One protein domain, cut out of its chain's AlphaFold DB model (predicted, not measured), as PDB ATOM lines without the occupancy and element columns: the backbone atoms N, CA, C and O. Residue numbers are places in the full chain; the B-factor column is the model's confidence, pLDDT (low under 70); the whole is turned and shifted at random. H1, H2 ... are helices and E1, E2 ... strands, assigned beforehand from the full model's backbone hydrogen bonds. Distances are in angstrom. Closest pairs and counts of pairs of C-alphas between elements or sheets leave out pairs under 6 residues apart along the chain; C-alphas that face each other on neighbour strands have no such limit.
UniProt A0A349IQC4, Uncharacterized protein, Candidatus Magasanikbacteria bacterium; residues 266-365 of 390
ATOM      1  N   ASP A 266       5.557  11.741  41.702       75.25
ATOM      2  CA  ASP A 266       4.684  12.850  41.344       75.25
ATOM      3  C   ASP A 266       3.414  12.906  42.195       75.25
ATOM      4  O   ASP A 266       3.002  13.988  42.612       75.25
ATOM      5  N   ASP A 267       2.814  11.755  42.497       77.62
ATOM      6  CA  ASP A 267       1.644  11.689  43.371       77.62
ATOM      7  C   ASP A 267       1.992  12.106  44.803       77.62
ATOM      8  O   ASP A 267       1.209  12.813  45.426       77.62
ATOM      9  N   TYR A 268       3.181  11.747  45.300       76.62
ATOM     10  CA  TYR A 268       3.653  12.192  46.616       76.62
ATOM     11  C   TYR A 268       3.881  13.706  46.683       76.62
ATOM     12  O   TYR A 268       3.502  14.327  47.674       76.62
ATOM     13  N   TYR A 269       4.447  14.306  45.632       80.19
ATOM     14  CA  TYR A 269       4.618  15.761  45.551       80.19
ATOM     15  C   TYR A 269       3.268  16.489  45.587       80.19
ATOM     16  O   TYR A 269       3.069  17.436  46.352       80.19
ATOM     17  N   LEU A 270       2.315  16.014  44.780       85.00
ATOM     18  CA  LEU A 270       0.965  16.568  44.712       85.00
ATOM     19  C   LEU A 270       0.205  16.377  46.032       85.00
ATOM     20  O   LEU A 270      -0.465  17.298  46.491       85.00
ATOM     21  N   GLU A 271       0.341  15.220  46.677       84.25
ATOM     22  CA  GLU A 271      -0.238  14.948  47.995       84.25
ATOM     23  C   GLU A 271       0.352  15.876  49.063       84.25
ATOM     24  O   GLU A 271      -0.402  16.519  49.789       84.25
ATOM     25  N   ALA A 272       1.678  16.056  49.098       83.88
ATOM     26  CA  ALA A 272       2.329  16.978  50.027       83.88
ATOM     27  C   ALA A 272       1.847  18.426  49.831       83.88
ATOM     28  O   ALA A 272       1.533  19.119  50.802       83.88
ATOM     29  N   LEU A 273       1.719  18.886  48.582       87.75
ATOM     30  CA  LEU A 273       1.170  20.212  48.277       87.75
ATOM     31  C   LEU A 273      -0.310  20.324  48.695       87.75
ATOM     32  O   LEU A 273      -0.734  21.336  49.271       87.75
ATOM     33  N   TYR A 274      -1.103  19.274  48.466       88.25
ATOM     34  CA  TYR A 274      -2.507  19.208  48.870       88.25
ATOM     35  C   TYR A 274      -2.695  19.174  50.394       88.25
ATOM     36  O   TYR A 274      -3.643  19.769  50.905       88.25
ATOM     37  N   GLU A 275      -1.769  18.586  51.144       87.62
ATOM     38  CA  GLU A 275      -1.791  18.539  52.613       87.62
ATOM     39  C   GLU A 275      -1.115  19.749  53.279       87.62
ATOM     40  O   GLU A 275      -1.303  19.980  54.475       87.62
ATOM     41  N   ALA A 276      -0.380  20.564  52.513       88.56
ATOM     42  CA  ALA A 276       0.344  21.735  53.004       88.56
ATOM     43  C   ALA A 276      -0.528  22.673  53.862       88.56
ATOM     44  O   ALA A 276      -1.683  22.961  53.527       88.56
ATOM     45  N   THR A 277       0.027  23.235  54.935       91.44
ATOM     46  CA  THR A 277      -0.655  24.308  55.669       91.44
ATOM     47  C   THR A 277      -0.816  25.548  54.785       91.44
ATOM     48  O   THR A 277      -0.147  25.699  53.763       91.44
ATOM     49  N   ARG A 278      -1.689  26.481  55.180       89.88
ATOM     50  CA  ARG A 278      -1.892  27.731  54.430       89.88
ATOM     51  C   ARG A 278      -0.599  28.535  54.266       89.88
ATOM     52  O   ARG A 278      -0.328  29.039  53.183       89.88
ATOM     53  N   GLU A 279       0.197  28.624  55.329       89.62
ATOM     54  CA  GLU A 279       1.503  29.291  55.314       89.62
ATOM     55  C   GLU A 279       2.461  28.600  54.340       89.62
ATOM     56  O   GLU A 279       3.107  29.271  53.537       89.62
ATOM     57  N   GLN A 280       2.494  27.263  54.359       88.19
ATOM     58  CA  GLN A 280       3.352  26.495  53.465       88.19
ATOM     59  C   GLN A 280       2.942  26.640  51.999       88.19
ATOM     60  O   GLN A 280       3.779  26.846  51.127       88.19
ATOM     61  N   PHE A 281       1.643  26.587  51.715       90.38
ATOM     62  CA  PHE A 281       1.126  26.779  50.366       90.38
ATOM     63  C   PHE A 281       1.413  28.194  49.842       90.38
ATOM     64  O   PHE A 281       1.858  28.352  48.708       90.38
ATOM     65  N   LYS A 282       1.245  29.230  50.677       89.00
ATOM     66  CA  LYS A 282       1.573  30.611  50.293       89.00
ATOM     67  C   LYS A 282       3.061  30.778  49.982       89.00
ATOM     68  O   LYS A 282       3.416  31.433  49.011       89.00
ATOM     69  N   GLN A 283       3.935  30.148  50.764       87.31
ATOM     70  CA  GLN A 283       5.369  30.134  50.476       87.31
ATOM     71  C   GLN A 283       5.702  29.326  49.208       87.31
ATOM     72  O   GLN A 283       6.639  29.657  48.494       87.31
ATOM     73  N   TRP A 284       4.936  28.287  48.876       89.94
ATOM     74  CA  TRP A 284       5.116  27.567  47.616       89.94
ATOM     75  C   TRP A 284       4.784  28.445  46.407       89.94
ATOM     76  O   TRP A 284       5.549  28.453  45.439       89.94
ATOM     77  N   LEU A 285       3.709  29.236  46.493       89.88
ATOM     78  CA  LEU A 285       3.313  30.174  45.439       89.88
ATOM     79  C   LEU A 285       4.428  31.164  45.091       89.88
ATOM     80  O   LEU A 285       4.596  31.485  43.921       89.88
ATOM     81  N   THR A 286       5.273  31.568  46.045       87.50
ATOM     82  CA  THR A 286       6.412  32.454  45.736       87.50
ATOM     83  C   THR A 286       7.476  31.793  44.852       87.50
ATOM     84  O   THR A 286       8.329  32.484  44.308       87.50
ATOM     85  N   THR A 287       7.435  30.466  44.701       83.12
ATOM     86  CA  THR A 287       8.337  29.663  43.853       83.12
ATOM     87  C   THR A 287       7.627  29.050  42.637       83.12
ATOM     88  O   THR A 287       8.203  28.225  41.929       83.12
ATOM     89  N   CYS A 288       6.376  29.437  42.360       84.19
ATOM     90  CA  CYS A 288       5.556  28.806  41.321       84.19
ATOM     91  C   CYS A 288       6.157  28.940  39.909       84.19
ATOM     92  O   CYS A 288       6.108  27.985  39.140       84.19
ATOM     93  N   GLY A 289       6.801  30.066  39.579       80.44
ATOM     94  CA  GLY A 289       7.494  30.238  38.297       80.44
ATOM     95  C   GLY A 289       8.645  29.241  38.103       80.44
ATOM     96  O   GLY A 289       8.806  28.679  37.018       80.44
ATOM     97  N   GLU A 290       9.401  28.941  39.166       79.38
ATOM     98  CA  GLU A 290      10.427  27.891  39.130       79.38
ATOM     99  C   GLU A 290       9.791  26.504  38.963       79.38
ATOM    100  O   GLU A 290      10.294  25.682  38.194       79.38
ATOM    101  N   ALA A 291       8.654  26.258  39.622       81.62
ATOM    102  CA  ALA A 291       7.893  25.023  39.457       81.62
ATOM    103  C   ALA A 291       7.394  24.856  38.011       81.62
ATOM    104  O   ALA A 291       7.526  23.774  37.445       81.62
ATOM    105  N   ALA A 292       6.887  25.912  37.369       82.62
ATOM    106  CA  ALA A 292       6.456  25.869  35.972       82.62
ATOM    107  C   ALA A 292       7.621  25.555  35.019       82.62
ATOM    108  O   ALA A 292       7.511  24.673  34.164       82.62
ATOM    109  N   TYR A 293       8.770  26.213  35.210       78.19
ATOM    110  CA  TYR A 293       9.983  25.934  34.437       78.19
ATOM    111  C   TYR A 293      10.453  24.485  34.596       78.19
ATOM    112  O   TYR A 293      10.820  23.815  33.630       78.19
ATOM    113  N   TRP A 294      10.378  23.968  35.815       78.88
ATOM    114  CA  TRP A 294      10.674  22.579  36.117       78.88
ATOM    115  C   TRP A 294       9.730  21.592  35.413       78.88
ATOM    116  O   TRP A 294      10.204  20.591  34.869       78.88
ATOM    117  N   MET A 295       8.424  21.886  35.356       79.44
ATOM    118  CA  MET A 295       7.437  21.044  34.657       79.44
ATOM    119  C   MET A 295       7.743  20.959  33.165       79.44
ATOM    120  O   MET A 295       7.634  19.888  32.560       79.44
ATOM    121  N   TYR A 296       8.147  22.086  32.580       78.25
ATOM    122  CA  TYR A 296       8.545  22.169  31.183       78.25
ATOM    123  C   TYR A 296       9.785  21.326  30.890       78.25
ATOM    124  O   TYR A 296       9.771  20.488  29.984       78.25
ATOM    125  N   LEU A 297      10.847  21.504  31.679       72.25
ATOM    126  CA  LEU A 297      12.112  20.809  31.457       72.25
ATOM    127  C   LEU A 297      11.984  19.280  31.564       72.25
ATOM    128  O   LEU A 297      12.707  18.561  30.868       72.25
ATOM    129  N   THR A 298      11.039  18.772  32.362       69.88
ATOM    130  CA  THR A 298      10.772  17.324  32.471       69.88
ATOM    131  C   THR A 298       9.605  16.816  31.676       69.88
ATOM    132  O   THR A 298       9.351  15.611  31.703       69.88
ATOM    133  N   LYS A 299       8.945  17.691  30.917       74.44
ATOM    134  CA  LYS A 299       7.815  17.327  30.064       74.44
ATOM    135  C   LYS A 299       6.739  16.595  30.866       74.44
ATOM    136  O   LYS A 299       6.316  15.504  30.480       74.44
ATOM    137  N   LYS A 300       6.330  17.182  31.997       76.81
ATOM    138  CA  LYS A 300       5.234  16.643  32.810       76.81
ATOM    139  C   LYS A 300       4.010  16.373  31.951       76.81
ATOM    140  O   LYS A 300       3.655  17.173  31.085       76.81
ATOM    141  N   ASP A 301       3.390  15.222  32.182       75.06
ATOM    142  CA  ASP A 301       2.208  14.849  31.428       75.06
ATOM    143  C   ASP A 301       1.012  15.738  31.804       75.06
ATOM    144  O   ASP A 301       0.980  16.427  32.828       75.06
ATOM    145  N   GLN A 302      -0.012  15.725  30.954       75.19
ATOM    146  CA  GLN A 302      -1.215  16.518  31.196       75.19
ATOM    147  C   GLN A 302      -1.966  16.087  32.465       75.19
ATOM    148  O   GLN A 302      -2.736  16.877  33.007       75.19
ATOM    149  N   ASN A 303      -1.790  14.849  32.933       78.12
ATOM    150  CA  ASN A 303      -2.469  14.348  34.123       78.12
ATOM    151  C   ASN A 303      -1.895  14.999  35.389       78.12
ATOM    152  O   ASN A 303      -2.653  15.477  36.232       78.12
ATOM    153  N   PHE A 304      -0.568  15.102  35.476       82.94
ATOM    154  CA  PHE A 304       0.134  15.830  36.526       82.94
ATOM    155  C   PHE A 304      -0.319  17.292  36.588       82.94
ATOM    156  O   PHE A 304      -0.725  17.767  37.648       82.94
ATOM    157  N   ILE A 305      -0.329  17.983  35.441       82.56
ATOM    158  CA  ILE A 305      -0.740  19.394  35.357       82.56
ATOM    159  C   ILE A 305      -2.188  19.578  35.830       82.56
ATOM    160  O   ILE A 305      -2.473  20.488  36.603       82.56
ATOM    161  N   LYS A 306      -3.106  18.684  35.444       78.75
ATOM    162  CA  LYS A 306      -4.506  18.744  35.897       78.75
ATOM    163  C   LYS A 306      -4.651  18.537  37.401       78.75
ATOM    164  O   LYS A 306      -5.384  19.284  38.043       78.75
ATOM    165  N   LYS A 307      -3.952  17.546  37.967       85.12
ATOM    166  CA  LYS A 307      -3.951  17.314  39.418       85.12
ATOM    167  C   LYS A 307      -3.402  18.527  40.170       85.12
ATOM    168  O   LYS A 307      -3.977  18.917  41.179       85.12
ATOM    169  N   LEU A 308      -2.345  19.156  39.654       87.75
ATOM    170  CA  LEU A 308      -1.813  20.386  40.228       87.75
ATOM    171  C   LEU A 308      -2.849  21.514  40.203       87.75
ATOM    172  O   LEU A 308      -3.108  22.111  41.240       87.75
ATOM    173  N   ILE A 309      -3.477  21.771  39.054       85.25
ATOM    174  CA  ILE A 309      -4.508  22.811  38.913       85.25
ATOM    175  C   ILE A 309      -5.663  22.589  39.895       85.25
ATOM    176  O   ILE A 309      -6.131  23.541  40.512       85.25
ATOM    177  N   TYR A 310      -6.084  21.338  40.104       84.69
ATOM    178  CA  TYR A 310      -7.086  21.004  41.117       84.69
ATOM    179  C   TYR A 310      -6.649  21.417  42.532       84.69
ATOM    180  O   TYR A 310      -7.437  21.978  43.289       84.69
ATOM    181  N   ILE A 311      -5.382  21.193  42.887       89.06
ATOM    182  CA  ILE A 311      -4.844  21.635  44.180       89.06
ATOM    183  C   ILE A 311      -4.849  23.166  44.278       89.06
ATOM    184  O   ILE A 311      -5.201  23.702  45.328       89.06
ATOM    185  N   LEU A 312      -4.499  23.874  43.197       90.00
ATOM    186  CA  LEU A 312      -4.545  25.341  43.161       90.00
ATOM    187  C   LEU A 312      -5.969  25.862  43.375       90.00
ATOM    188  O   LEU A 312      -6.161  26.758  44.192       90.00
ATOM    189  N   LEU A 313      -6.958  25.259  42.711       86.94
ATOM    190  CA  LEU A 313      -8.375  25.603  42.856       86.94
ATOM    191  C   LEU A 313      -8.875  25.466  44.294       86.94
ATOM    192  O   LEU A 313      -9.594  26.332  44.786       86.94
ATOM    193  N   GLU A 314      -8.490  24.387  44.974       86.19
ATOM    194  CA  GLU A 314      -8.934  24.108  46.342       86.19
ATOM    195  C   GLU A 314      -8.232  24.983  47.395       86.19
ATOM    196  O   GLU A 314      -8.781  25.201  48.477       86.19
ATOM    197  N   LYS A 315      -7.006  25.459  47.126       90.31
ATOM    198  CA  LYS A 315      -6.132  26.037  48.169       90.31
ATOM    199  C   LYS A 315      -5.758  27.500  47.985       90.31
ATOM    200  O   LYS A 315      -5.393  28.145  48.977       90.31
ATOM    201  N   ALA A 316      -5.804  28.020  46.766       89.94
ATOM    202  CA  ALA A 316      -5.525  29.422  46.503       89.94
ATOM    203  C   ALA A 316      -6.646  30.321  47.024       89.94
ATOM    204  O   ALA A 316      -7.825  29.983  46.928       89.94
ATOM    205  N   ASN A 317      -6.276  31.495  47.534       90.44
ATOM    206  CA  ASN A 317      -7.244  32.522  47.888       90.44
ATOM    207  C   ASN A 317      -7.181  33.656  46.867       90.44
ATOM    208  O   ASN A 317      -6.269  34.474  46.930       90.44
ATOM    209  N   LEU A 318      -8.157  33.728  45.964       90.25
ATOM    210  CA  LEU A 318      -8.212  34.805  44.970       90.25
ATOM    211  C   LEU A 318      -8.645  36.163  45.553       90.25
ATOM    212  O   LEU A 318      -8.512  37.170  44.867       90.25
ATOM    213  N   ASP A 319      -9.105  36.212  46.811       88.38
ATOM    214  CA  ASP A 319      -9.321  37.480  47.529       88.38
ATOM    215  C   ASP A 319      -7.993  38.123  47.987       88.38
ATOM    216  O   ASP A 319      -7.978  39.260  48.457       88.38
ATOM    217  N   ASP A 320      -6.882  37.379  47.920       91.12
ATOM    218  CA  ASP A 320      -5.528  37.886  48.133       91.12
ATOM    219  C   ASP A 320      -4.916  38.226  46.766       91.12
ATOM    220  O   ASP A 320      -4.498  37.332  46.026       91.12
ATOM    221  N   ASP A 321      -4.883  39.520  46.431       87.62
ATOM    222  CA  ASP A 321      -4.378  40.022  45.144       87.62
ATOM    223  C   ASP A 321      -2.952  39.526  44.841       87.62
ATOM    224  O   ASP A 321      -2.637  39.245  43.683       87.62
ATOM    225  N   ASP A 322      -2.103  39.359  45.865       89.44
ATOM    226  CA  ASP A 322      -0.738  38.857  45.685       89.44
ATOM    227  C   ASP A 322      -0.746  37.386  45.236       89.44
ATOM    228  O   ASP A 322       0.034  36.992  44.369       89.44
ATOM    229  N   GLU A 323      -1.636  36.557  45.793       91.50
ATOM    230  CA  GLU A 323      -1.755  35.150  45.393       91.50
ATOM    231  C   GLU A 323      -2.394  34.993  44.018       91.50
ATOM    232  O   GLU A 323      -1.935  34.167  43.225       91.50
ATOM    233  N   ALA A 324      -3.418  35.794  43.714       90.31
ATOM    234  CA  ALA A 324      -4.023  35.819  42.390       90.31
ATOM    235  C   ALA A 324      -2.983  36.193  41.321       90.31
ATOM    236  O   ALA A 324      -2.872  35.508  40.305       90.31
ATOM    237  N   GLN A 325      -2.164  37.217  41.584       88.88
ATOM    238  CA  GLN A 325      -1.106  37.650  40.675       88.88
ATOM    239  C   GLN A 325      -0.028  36.573  40.473       88.88
ATOM    240  O   GLN A 325       0.334  36.292  39.331       88.88
ATOM    241  N   MET A 326       0.439  35.914  41.544       90.81
ATOM    242  CA  MET A 326       1.406  34.807  41.432       90.81
ATOM    243  C   MET A 326       0.864  33.651  40.582       90.81
ATOM    244  O   MET A 326       1.598  33.057  39.796       90.81
ATOM    245  N   LEU A 327      -0.426  33.332  40.707       90.31
ATOM    246  CA  LEU A 327      -1.052  32.272  39.917       90.31
ATOM    247  C   LEU A 327      -1.245  32.658  38.451       90.31
ATOM    248  O   LEU A 327      -1.062  31.814  37.577       90.31
ATOM    249  N   ILE A 328      -1.585  33.917  38.168       88.75
ATOM    250  CA  ILE A 328      -1.640  34.425  36.792       88.75
ATOM    251  C   ILE A 328      -0.260  34.291  36.139       88.75
ATOM    252  O   ILE A 328      -0.152  33.738  35.047       88.75
ATOM    253  N   GLU A 329       0.803  34.717  36.830       87.19
ATOM    254  CA  GLU A 329       2.182  34.568  36.351       87.19
ATOM    255  C   GLU A 329       2.555  33.097  36.137       87.19
ATOM    256  O   GLU A 329       3.123  32.747  35.103       87.19
ATOM    257  N   PHE A 330       2.178  32.214  37.064       88.38
ATOM    258  CA  PHE A 330       2.366  30.772  36.922       88.38
ATOM    259  C   PHE A 330       1.722  30.221  35.645       88.38
ATOM    260  O   PHE A 330       2.377  29.500  34.889       88.38
ATOM    261  N   PHE A 331       0.457  30.564  35.386       87.62
ATOM    262  CA  PHE A 331      -0.249  30.099  34.197       87.62
ATOM    263  C   PHE A 331       0.380  30.639  32.917       87.62
ATOM    264  O   PHE A 331       0.638  29.845  32.016       87.62
ATOM    265  N   MET A 332       0.726  31.929  32.865       85.94
ATOM    266  CA  MET A 332       1.426  32.517  31.716       85.94
ATOM    267  C   MET A 332       2.722  31.765  31.387       85.94
ATOM    268  O   MET A 332       2.975  31.443  30.228       85.94
ATOM    269  N   VAL A 333       3.519  31.422  32.403       84.25
ATOM    270  CA  VAL A 333       4.767  30.668  32.215       84.25
ATOM    271  C   VAL A 333       4.495  29.253  31.681       84.25
ATOM    272  O   VAL A 333       5.199  28.785  30.788       84.25
ATOM    273  N   LEU A 334       3.463  28.560  32.174       81.69
ATOM    274  CA  LEU A 334       3.076  27.250  31.634       81.69
ATOM    275  C   LEU A 334       2.650  27.326  30.155       81.69
ATOM    276  O   LEU A 334       2.948  26.408  29.384       81.69
ATOM    277  N   GLU A 335       1.997  28.412  29.742       81.50
ATOM    278  CA  GLU A 335       1.610  28.627  28.343       81.50
ATOM    279  C   GLU A 335       2.794  28.910  27.428       81.50
ATOM    280  O   GLU A 335       2.867  28.340  26.337       81.50
ATOM    281  N   GLU A 336       3.757  29.721  27.881       81.94
ATOM    282  CA  GLU A 336       5.028  29.931  27.171       81.94
ATOM    283  C   GLU A 336       5.749  28.600  26.903       81.94
ATOM    284  O   GLU A 336       6.436  28.436  25.891       81.94
ATOM    285  N   PHE A 337       5.534  27.619  27.778       73.19
ATOM    286  CA  PHE A 337       6.060  26.263  27.679       73.19
ATOM    287  C   PHE A 337       5.174  25.272  26.907       73.19
ATOM    288  O   PHE A 337       5.518  24.092  26.797       73.19
ATOM    289  N   GLY A 338       4.084  25.744  26.297       68.88
ATOM    290  CA  GLY A 338       3.264  24.984  25.352       68.88
ATOM    291  C   GLY A 338       2.034  24.296  25.949       68.88
ATOM    292  O   GLY A 338       1.384  23.521  25.240       68.88
ATOM    293  N   LEU A 339       1.682  24.563  27.212       70.12
ATOM    294  CA  LEU A 339       0.396  24.146  27.782       70.12
ATOM    295  C   LEU A 339      -0.690  25.143  27.368       70.12
ATOM    296  O   LEU A 339      -0.906  26.148  28.025       70.12
ATOM    297  N   THR A 340      -1.368  24.873  26.255       68.00
ATOM    298  CA  THR A 340      -2.403  25.764  25.711       68.00
ATOM    299  C   THR A 340      -3.713  25.689  26.494       68.00
ATOM    300  O   THR A 340      -4.153  24.587  26.834       68.00
ATOM    301  N   GLY A 341      -4.402  26.822  26.643       67.38
ATOM    302  CA  GLY A 341      -5.746  26.884  27.233       67.38
ATOM    303  C   GLY A 341      -5.747  27.206  28.725       67.38
ATOM    304  O   GLY A 341      -6.709  26.867  29.412       67.38
ATOM    305  N   LEU A 342      -4.669  27.826  29.213       71.94
ATOM    306  CA  LEU A 342      -4.557  28.369  30.563       71.94
ATOM    307  C   LEU A 342      -4.783  29.898  30.584       71.94
ATOM    308  O   LEU A 342      -4.973  30.459  31.663       71.94
ATOM    309  N   GLU A 343      -4.839  30.549  29.411       66.75
ATOM    310  CA  GLU A 343      -5.252  31.944  29.225       66.75
ATOM    311  C   GLU A 343      -6.567  32.194  29.977       66.75
ATOM    312  O   GLU A 343      -7.523  31.421  29.858       66.75
ATOM    313  N   ASP A 344      -6.622  33.285  30.739       71.25
ATOM    314  CA  ASP A 344      -7.795  33.757  31.489       71.25
ATOM    315  C   ASP A 344      -8.426  32.746  32.471       71.25
ATOM    316  O   ASP A 344      -9.547  32.965  32.929       71.25
ATOM    317  N   VAL A 345      -7.739  31.651  32.829       81.69
ATOM    318  CA  VAL A 345      -8.217  30.710  33.867       81.69
ATOM    319  C   VAL A 345      -8.450  31.429  35.198       81.69
ATOM    320  O   VAL A 345      -9.358  31.073  35.949       81.69
ATOM    321  N   ILE A 346      -7.657  32.467  35.463       85.94
ATOM    322  CA  ILE A 346      -7.928  33.475  36.483       85.94
ATOM    323  C   ILE A 346      -8.152  34.803  35.763       85.94
ATOM    324  O   ILE A 346      -7.310  35.236  34.976       85.94
ATOM    325  N   TYR A 347      -9.267  35.466  36.056       85.56
ATOM    326  CA  TYR A 347      -9.615  36.767  35.485       85.56
ATOM    327  C   TYR A 347     -10.165  37.708  36.558       85.56
ATOM    328  O   TYR A 347     -10.627  37.272  37.612       85.56
ATOM    329  N   PHE A 348     -10.127  39.013  36.294       86.31
ATOM    330  CA  PHE A 348     -10.753  40.005  37.167       86.31
ATOM    331  C   PHE A 348     -12.246  40.129  36.831       86.31
ATOM    332  O   PHE A 348     -12.615  40.615  35.761       86.31
ATOM    333  N   ASP A 349     -13.122  39.689  37.736       87.19
ATOM    334  CA  ASP A 349     -14.572  39.816  37.598       87.19
ATOM    335  C   ASP A 349     -14.999  41.227  38.025       87.19
ATOM    336  O   ASP A 349     -15.195  41.511  39.208       87.19
ATOM    337  N   GLU A 350     -15.179  42.126  37.052       84.94
ATOM    338  CA  GLU A 350     -15.607  43.511  37.295       84.94
ATOM    339  C   GLU A 350     -16.934  43.614  38.067       84.94
ATOM    340  O   GLU A 350     -17.166  44.599  38.769       84.94
ATOM    341  N   SER A 351     -17.812  42.607  37.965       84.06
ATOM    342  CA  SER A 351     -19.106  42.608  38.654       84.06
ATOM    343  C   SER A 351     -18.980  42.288  40.145       84.06
ATOM    344  O   SER A 351     -19.778  42.776  40.949       84.06
ATOM    345  N   LYS A 352     -17.961  41.504  40.516       81.12
ATOM    346  CA  LYS A 352     -17.626  41.156  41.905       81.12
ATOM    347  C   LYS A 352     -16.519  42.039  42.487       81.12
ATOM    348  O   LYS A 352     -16.398  42.108  43.706       81.12
ATOM    349  N   GLY A 353     -15.766  42.736  41.636       82.50
ATOM    350  CA  GLY A 353     -14.660  43.609  42.021       82.50
ATOM    351  C   GLY A 353     -13.439  42.852  42.549       82.50
ATOM    352  O   GLY A 353     -12.791  43.359  43.458       82.50
ATOM    353  N   GLY A 354     -13.148  41.662  42.016       86.25
ATOM    354  CA  GLY A 354     -12.031  40.817  42.455       86.25
ATOM    355  C   GLY A 354     -11.708  39.698  41.464       86.25
ATOM    356  O   GLY A 354     -12.411  39.527  40.465       86.25
ATOM    357  N   PHE A 355     -10.645  38.938  41.730       90.00
ATOM    358  CA  PHE A 355     -10.245  37.817  40.879       90.00
ATOM    359  C   PHE A 355     -11.163  36.601  41.056       90.00
ATOM    360  O   PHE A 355     -11.631  36.298  42.153       90.00
ATOM    361  N   ALA A 356     -11.426  35.894  39.962       87.75
ATOM    362  CA  ALA A 356     -12.267  34.706  39.932       87.75
ATOM    363  C   ALA A 356     -11.676  33.627  39.019       87.75
ATOM    364  O   ALA A 356     -10.955  33.922  38.065       87.75
ATOM    365  N   TRP A 357     -12.024  32.373  39.313       88.06
ATOM    366  CA  TRP A 357     -11.726  31.224  38.463       88.06
ATOM    367  C   TRP A 357     -12.713  31.135  37.293       88.06
ATOM    368  O   TRP A 357     -13.924  31.283  37.482       88.06
ATOM    369  N   ASP A 358     -12.214  30.825  36.097       83.69
ATOM    370  CA  ASP A 358     -13.026  30.365  34.967       83.69
ATOM    371  C   ASP A 358     -13.148  28.830  35.017       83.69
ATOM    372  O   ASP A 358     -12.377  28.085  34.403       83.69
ATOM    373  N   GLU A 359     -14.113  28.347  35.807       70.19
ATOM    374  CA  GLU A 359     -14.376  26.910  35.984       70.19
ATOM    375  C   GLU A 359     -14.733  26.203  34.663       70.19
ATOM    376  O   GLU A 359     -14.420  25.024  34.498       70.19
ATOM    377  N   ASP A 360     -15.323  26.901  33.689       67.69
ATOM    378  CA  ASP A 360     -15.699  26.310  32.401       67.69
ATOM    379  C   ASP A 360     -14.466  26.047  31.521       67.69
ATOM    380  O   ASP A 360     -14.369  24.987  30.890       67.69
ATOM    381  N   ARG A 361     -13.475  26.952  31.523       69.06
ATOM    382  CA  ARG A 361     -12.170  26.702  30.878       69.06
ATOM    383  C   ARG A 361     -11.405  25.569  31.554       69.06
ATOM    384  O   ARG A 361     -10.794  24.746  30.871       69.06
ATOM    385  N   LEU A 362     -11.518  25.459  32.876       64.12
ATOM    386  CA  LEU A 362     -10.935  24.360  33.648       64.12
ATOM    387  C   LEU A 362     -11.572  23.004  33.304       64.12
ATOM    388  O   LEU A 362     -10.864  22.005  33.167       64.12
ATOM    389  N   VAL A 363     -12.891  22.963  33.083       55.09
ATOM    390  CA  VAL A 363     -13.623  21.776  32.600       55.09
ATOM    391  C   VAL A 363     -13.283  21.447  31.134       55.09
ATOM    392  O   VAL A 363     -13.322  20.279  30.733       55.09
ATOM    393  N   GLY A 364     -12.902  22.455  30.342       52.50
ATOM    394  CA  GLY A 364     -12.446  22.339  28.951       52.50
ATOM    395  C   GLY A 364     -11.079  21.668  28.763       52.50
ATOM    396  O   GLY A 364     -10.783  21.204  27.660       52.50
ATOM    397  N   LEU A 365     -10.279  21.517  29.827       56.44
ATOM    398  CA  LEU A 365      -9.058  20.701  29.848       56.44
ATOM    399  C   LEU A 365      -9.413  19.195  29.820       56.44
ATOM    400  O   LEU A 365      -9.083  18.428  30.728       56.44
TER     401      LEU A 365
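Overview. This is residues 266 to 365 of the 390 residues of an uncharacterized protein of Candidatus Magasanikbacteria bacterium (UniProt A0A349IQC4). Two pairs of side-by-side helices, H1 with H4 and H3 with H5, make two layers that run opposite ways; H2 bridges them at one end. The small hairpin E1 and E2 packs on H5, its turn making one end of the longest axis, and short H6 lies near H4. The printed part has 100 residues, with six named helices and two named strands in the order H1 H2 H3 H4 H5 E1 E2 H6; the two-stranded sheet is antiparallel and the class is mostly helix. It is compact, with a radius of gyration of the C-alphas of 13.0 A and spans of 39 by 30 by 21 A.

Arrangement. H1, residues 266 to 275, touches H4, residues 302 to 315, the same way at a shallow tilt of 6 degrees; their closest C-alphas, Tyr 274 and Ile 311, are 5.8 A apart. H2, residues 278 to 285, is close to H1 but not clearly touching, with the closest C-alphas, Leu 273 and Phe 281, 6.9 A apart. H2 touches residues 323 to 327 of H5, residues 321 to 336, at a steep tilt of 38 degrees, only just past shallow; the closest C-alphas, Leu 285 and Met 326, are 6.4 A apart. H3, residues 288 to 298, touches H5 the same way at a shallow tilt of 20 degrees, closest at the C-alphas of Gly 289 and Phe 330, 5.3 A. The helix packing is mostly aligned, but only just: 2 of 3 touching pairs are at a shallow tilt. H4 is apart from H3 and from H5, only just, at 8.4 A in each case. E1, residues 346 to 349, and E2, residues 354 to 357, form an antiparallel hairpin, with N 347 and O 356 at 3.0 A and N 356 and O 347 at 2.8 A, within hydrogen-bond range. The closest C-alphas of H5 and E1, Ile 328 and Ile 346, are 6.4 A apart. H6, residues 359 to 364, and H4 are near each other, with 5 pairs of C-alphas within 10 A. In H1 to H6 every O i to N i+4 pair is within hydrogen-bond range.

Along the chain. H1 begins at C-alpha 266 (4.684, 12.850, 41.344) and is 14.2 A long. H3 measures 15.4 A, H4 20.1 A and H5 22.7 A, each from first to last C-alpha. H5 ends at C-alpha 336 (5.028, 29.931, 27.171), and H6 at C-alpha 364 (-12.446, 22.339, 28.951).

Size, cuts and confidence. The C-alphas of Thr 298 and Ser 351 are the two farthest apart, 39.6 A. The printed part has no cut and no long link; H5 to E1 is short, and the others are tight. The mean pLDDT of the printed part is 82.0, with residues 298, 338, 340 to 341, 343 and 360 to 365 under 70.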